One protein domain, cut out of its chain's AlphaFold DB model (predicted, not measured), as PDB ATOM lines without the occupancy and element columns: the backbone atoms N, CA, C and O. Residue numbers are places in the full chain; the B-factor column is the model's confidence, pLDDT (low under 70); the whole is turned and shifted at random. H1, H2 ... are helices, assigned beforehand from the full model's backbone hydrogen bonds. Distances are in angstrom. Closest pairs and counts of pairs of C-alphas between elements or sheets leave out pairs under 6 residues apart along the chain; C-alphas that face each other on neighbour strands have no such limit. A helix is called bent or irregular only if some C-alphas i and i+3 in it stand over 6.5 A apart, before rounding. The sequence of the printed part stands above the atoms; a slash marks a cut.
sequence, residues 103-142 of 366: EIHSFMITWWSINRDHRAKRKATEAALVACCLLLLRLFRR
ATOM      1  N   GLU A 103     -32.409   4.656 -12.698       69.94
ATOM      2  CA  GLU A 103     -32.356   4.377 -11.252       69.94
ATOM      3  C   GLU A 103     -32.659   5.638 -10.429       69.94
ATOM      4  O   GLU A 103     -33.400   5.578  -9.444       69.94
ATOM      5  N   ILE A 104     -32.171   6.798 -10.883       70.62
ATOM      6  CA  ILE A 104     -32.455   8.098 -10.258       70.62
ATOM      7  C   ILE A 104     -33.937   8.453 -10.421       70.62
ATOM      8  O   ILE A 104     -34.584   8.868  -9.460       70.62
ATOM      9  N   HIS A 105     -34.501   8.243 -11.611       72.12
ATOM     10  CA  HIS A 105     -35.901   8.560 -11.882       72.12
ATOM     11  C   HIS A 105     -36.864   7.715 -11.026       72.12
ATOM     12  O   HIS A 105     -37.815   8.244 -10.448       72.12
ATOM     13  N   SER A 106     -36.577   6.418 -10.858       75.06
ATOM     14  CA  SER A 106     -37.357   5.521  -9.992       75.06
ATOM     15  C   SER A 106     -37.294   5.929  -8.511       75.06
ATOM     16  O   SER A 106     -38.320   5.970  -7.819       75.06
ATOM     17  N   PHE A 107     -36.109   6.321  -8.031       77.50
ATOM     18  CA  PHE A 107     -35.937   6.839  -6.673       77.50
ATOM     19  C   PHE A 107     -36.715   8.146  -6.456       77.50
ATOM     20  O   PHE A 107     -37.413   8.287  -5.451       77.50
ATOM     21  N   MET A 108     -36.667   9.068  -7.422       77.69
ATOM     22  CA  MET A 108     -37.356  10.360  -7.349       77.69
ATOM     23  C   MET A 108     -38.882  10.221  -7.347       77.69
ATOM     24  O   MET A 108     -39.546  10.880  -6.546       77.69
ATOM     25  N   ILE A 109     -39.447   9.332  -8.172       76.81
ATOM     26  CA  ILE A 109     -40.890   9.035  -8.166       76.81
ATOM     27  C   ILE A 109     -41.314   8.468  -6.806       76.81
ATOM     28  O   ILE A 109     -42.311   8.904  -6.227       76.81
ATOM     29  N   THR A 110     -40.528   7.533  -6.268       74.62
ATOM     30  CA  THR A 110     -40.809   6.899  -4.973       74.62
ATOM     31  C   THR A 110     -40.738   7.919  -3.833       74.62
ATOM     32  O   THR A 110     -41.647   7.989  -3.004       74.62
ATOM     33  N   TRP A 111     -39.712   8.774  -3.826       77.69
ATOM     34  CA  TRP A 111     -39.543   9.853  -2.848       77.69
ATOM     35  C   TRP A 111     -40.673  10.889  -2.913       77.69
ATOM     36  O   TRP A 111     -41.217  11.292  -1.881       77.69
ATOM     37  N   TRP A 112     -41.061  11.304  -4.121       76.25
ATOM     38  CA  TRP A 112     -42.141  12.269  -4.325       76.25
ATOM     39  C   TRP A 112     -43.500  11.709  -3.885       76.25
ATOM     40  O   TRP A 112     -44.251  12.396  -3.188       76.25
ATOM     41  N   SER A 113     -43.784  10.441  -4.196       73.38
ATOM     42  CA  SER A 113     -45.003   9.756  -3.745       73.38
ATOM     43  C   SER A 113     -45.067   9.635  -2.218       73.38
ATOM     44  O   SER A 113     -46.135   9.801  -1.629       73.38
ATOM     45  N   ILE A 114     -43.927   9.387  -1.568       64.69
ATOM     46  CA  ILE A 114     -43.799   9.284  -0.109       64.69
ATOM     47  C   ILE A 114     -44.065  10.626   0.592       64.69
ATOM     48  O   ILE A 114     -44.703  10.663   1.644       64.69
ATOM     49  N   ASN A 115     -43.612  11.742   0.017       66.12
ATOM     50  CA  ASN A 115     -43.709  13.054   0.666       66.12
ATOM     51  C   ASN A 115     -45.102  13.703   0.608       66.12
ATOM     52  O   ASN A 115     -45.351  14.682   1.321       66.12
ATOM     53  N   ARG A 116     -46.016  13.168  -0.210       73.94
ATOM     54  CA  ARG A 116     -47.357  13.729  -0.418       73.94
ATOM     55  C   ARG A 116     -48.327  13.456   0.742       73.94
ATOM     56  O   ARG A 116     -49.225  14.264   0.964       73.94
ATOM     57  N   ASP A 117     -48.136  12.386   1.516       78.19
ATOM     58  CA  ASP A 117     -49.013  12.045   2.647       78.19
ATOM     59  C   ASP A 117     -48.396  12.454   3.995       78.19
ATOM     60  O   ASP A 117     -47.395  11.901   4.449       78.19
ATOM     61  N   HIS A 118     -49.012  13.433   4.665       55.56
ATOM     62  CA  HIS A 118     -48.523  14.005   5.920       55.56
ATOM     63  C   HIS A 118     -48.557  13.056   7.129       55.56
ATOM     64  O   HIS A 118     -47.759  13.261   8.047       55.56
ATOM     65  N   ARG A 119     -49.412  12.020   7.154       58.50
ATOM     66  CA  ARG A 119     -49.477  11.073   8.293       58.50
ATOM     67  C   ARG A 119     -48.512   9.896   8.149       58.50
ATOM     68  O   ARG A 119     -48.104   9.320   9.154       58.50
ATOM     69  N   ALA A 120     -48.080   9.591   6.928       73.38
ATOM     70  CA  ALA A 120     -47.088   8.553   6.648       73.38
ATOM     71  C   ALA A 120     -45.629   9.023   6.836       73.38
ATOM     72  O   ALA A 120     -44.709   8.203   6.809       73.38
ATOM     73  N   LYS A 121     -45.405  10.327   7.064       75.75
ATOM     74  CA  LYS A 121     -44.088  10.974   6.944       75.75
ATOM     75  C   LYS A 121     -42.973  10.307   7.729       75.75
ATOM     76  O   LYS A 121     -41.930  10.054   7.153       75.75
ATOM     77  N   ARG A 122     -43.171   9.957   9.002       74.75
ATOM     78  CA  ARG A 122     -42.059   9.450   9.826       74.75
ATOM     79  C   ARG A 122     -41.533   8.092   9.349       74.75
ATOM     80  O   ARG A 122     -40.341   7.959   9.091       74.75
ATOM     81  N   LYS A 123     -42.426   7.113   9.163       74.06
ATOM     82  CA  LYS A 123     -42.051   5.777   8.664       74.06
ATOM     83  C   LYS A 123     -41.499   5.845   7.244       74.06
ATOM     84  O   LYS A 123     -40.590   5.100   6.892       74.06
ATOM     85  N   ALA A 124     -42.027   6.759   6.437       78.69
ATOM     86  CA  ALA A 124     -41.593   6.914   5.064       78.69
ATOM     87  C   ALA A 124     -40.234   7.638   4.951       78.69
ATOM     88  O   ALA A 124     -39.431   7.274   4.098       78.69
ATOM     89  N   THR A 125     -39.913   8.575   5.855       79.62
ATOM     90  CA  THR A 125     -38.569   9.171   5.963       79.62
ATOM     91  C   THR A 125     -37.530   8.138   6.399       79.62
ATOM     92  O   THR A 125     -36.450   8.086   5.817       79.62
ATOM     93  N   GLU A 126     -37.852   7.277   7.368       79.38
ATOM     94  CA  GLU A 126     -36.959   6.187   7.791       79.38
ATOM     95  C   GLU A 126     -36.707   5.195   6.647       79.38
ATOM     96  O   GLU A 126     -35.556   4.895   6.329       79.38
ATOM     97  N   ALA A 127     -37.767   4.757   5.958       81.31
ATOM     98  CA  ALA A 127     -37.649   3.877   4.796       81.31
ATOM     99  C   ALA A 127     -36.812   4.506   3.671       81.31
ATOM    100  O   ALA A 127     -35.986   3.831   3.052       81.31
ATOM    101  N   ALA A 128     -36.978   5.805   3.428       84.81
ATOM    102  CA  ALA A 128     -36.248   6.502   2.385       84.81
ATOM    103  C   ALA A 128     -34.771   6.750   2.739       84.81
ATOM    104  O   ALA A 128     -33.913   6.644   1.863       84.81
ATOM    105  N   LEU A 129     -34.445   7.000   4.013       85.50
ATOM    106  CA  LEU A 129     -33.056   7.052   4.481       85.50
ATOM    107  C   LEU A 129     -32.370   5.692   4.334       85.50
ATOM    108  O   LEU A 129     -31.248   5.628   3.836       85.50
ATOM    109  N   VAL A 130     -33.049   4.600   4.698       86.81
ATOM    110  CA  VAL A 130     -32.524   3.239   4.503       86.81
ATOM    111  C   VAL A 130     -32.303   2.952   3.017       86.81
ATOM    112  O   VAL A 130     -31.234   2.468   2.644       86.81
ATOM    113  N   ALA A 131     -33.261   3.301   2.155       85.94
ATOM    114  CA  ALA A 131     -33.117   3.151   0.709       85.94
ATOM    115  C   ALA A 131     -31.931   3.965   0.158       85.94
ATOM    116  O   ALA A 131     -31.149   3.437  -0.632       85.94
ATOM    117  N   CYS A 132     -31.752   5.205   0.622       89.62
ATOM    118  CA  CYS A 132     -30.625   6.063   0.253       89.62
ATOM    119  C   CYS A 132     -29.282   5.450   0.686       89.62
ATOM    120  O   CYS A 132     -28.375   5.299  -0.132       89.62
ATOM    121  N   CYS A 133     -29.173   4.987   1.936       86.88
ATOM    122  CA  CYS A 133     -27.982   4.300   2.439       86.88
ATOM    123  C   CYS A 133     -27.655   3.035   1.630       86.88
ATOM    124  O   CYS A 133     -26.496   2.798   1.291       86.88
ATOM    125  N   LEU A 134     -28.662   2.228   1.285       88.56
ATOM    126  CA  LEU A 134     -28.476   1.025   0.470       88.56
ATOM    127  C   LEU A 134     -28.042   1.353  -0.962       88.56
ATOM    128  O   LEU A 134     -27.217   0.633  -1.524       88.56
ATOM    129  N   LEU A 135     -28.567   2.430  -1.548       89.19
ATOM    130  CA  LEU A 135     -28.182   2.888  -2.880       89.19
ATOM    131  C   LEU A 135     -26.732   3.385  -2.888       89.19
ATOM    132  O   LEU A 135     -25.955   2.962  -3.740       89.19
ATOM    133  N   LEU A 136     -26.329   4.160  -1.877       86.69
ATOM    134  CA  LEU A 136     -24.934   4.565  -1.688       86.69
ATOM    135  C   LEU A 136     -24.016   3.345  -1.537       86.69
ATOM    136  O   LEU A 136     -23.022   3.237  -2.248       86.69
ATOM    137  N   LEU A 137     -24.373   2.376  -0.687       83.00
ATOM    138  CA  LEU A 137     -23.593   1.142  -0.515       83.00
ATOM    139  C   LEU A 137     -23.474   0.329  -1.812       83.00
ATOM    140  O   LEU A 137     -22.419  -0.250  -2.080       83.00
ATOM    141  N   ARG A 138     -24.532   0.280  -2.632       85.69
ATOM    142  CA  ARG A 138     -24.495  -0.373  -3.949       85.69
ATOM    143  C   ARG A 138     -23.585   0.365  -4.924       85.69
ATOM    144  O   ARG A 138     -22.807  -0.300  -5.604       85.69
ATOM    145  N   LEU A 139     -23.630   1.697  -4.956       79.88
ATOM    146  CA  LEU A 139     -22.729   2.506  -5.781       79.88
ATOM    147  C   LEU A 139     -21.264   2.286  -5.377       79.88
ATOM    148  O   LEU A 139     -20.440   1.987  -6.236       79.88
ATOM    149  N   PHE A 140     -20.952   2.306  -4.077       79.31
ATOM    150  CA  PHE A 140     -19.594   2.028  -3.589       79.31
ATOM    151  C   PHE A 140     -19.109   0.612  -3.917       79.31
ATOM    152  O   PHE A 140     -17.927   0.415  -4.180       79.31
ATOM    153  N   ARG A 141     -20.005  -0.384  -3.922       78.00
ATOM    154  CA  ARG A 141     -19.657  -1.753  -4.334       78.00
ATOM    155  C   ARG A 141     -19.433  -1.887  -5.838       78.00
ATOM    156  O   ARG A 141     -18.621  -2.711  -6.243       78.00
ATOM    157  N   ARG A 142     -20.177  -1.137  -6.652       78.69
ATOM    158  CA  ARG A 142     -20.143  -1.247  -8.117       78.69
ATOM    159  C   ARG A 142     -18.963  -0.505  -8.738       78.69
ATOM    160  O   ARG A 142     -18.494  -0.909  -9.795       78.69
TER     161      ARG A 142
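Overview. This is residues 103 to 142 of the 366 residues of an uncharacterized protein of Sinorhizobium fredii CCBAU 45436 (UniProt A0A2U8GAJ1). The model is a helical hairpin with unequal arms: the long helix H2 and the shorter helix H1 run side by side in opposite ways, joined by a small loop at one end. The two helices meet near that loop, and the last residues of H2, 136 to 142, stick out past H1. The printed part has 40 residues, with two named helices, H1 then H2, and no named strand; the class is all helix. It is only just loose, close to compact, with a radius of gyration of the C-alphas of 11.1 A, and flat, spanning 36 by 19 by 5 A.

Along the chain. H2, the longest helix, covers residues 121 to 142 and measures 30.8 A from first to last C-alpha. It begins with C-alpha 121 at (-44.088, 10.974, 6.944) and ends with C-alpha 142 at (-20.143, -1.247, -8.117). H1 covers residues 103 to 115 and measures 18.6 A, beginning with C-alpha 103 at (-32.356, 4.377, -11.252). Neither helix is bent.

Arrangement. H2 and H1 touch, with 5 pairs of C-alphas within 8 A; the closest C-alphas are those of Ile 114 and Ala 124, 6.1 A apart. H1 touches H2 with residues 111 to 115 alone, and H2 touches H1 with residues 121 to 128 alone. Their lines stand at a shallow tilt of 12 degrees, and they run opposite ways, a helical hairpin. Their centres are 11.8 A apart. In H1 and H2 every O i to N i+4 pair is within hydrogen-bond range.

Size, cuts and confidence. The two C-alphas farthest apart are those of Arg 119 and Arg 142, at 35.8 A. The first and last printed C-alphas, of Glu 103 and Arg 142, are 13.8 A apart. The printed part has no cut, and the link from H1 to H2, 5 residues, is tight. Residues 116 to 122 stand free, and so do residues 136 to 142 of H2. The mean pLDDT of the printed part is 77.6; residue 103, residues 114 to 115 and residues 118 to 119 are under 70.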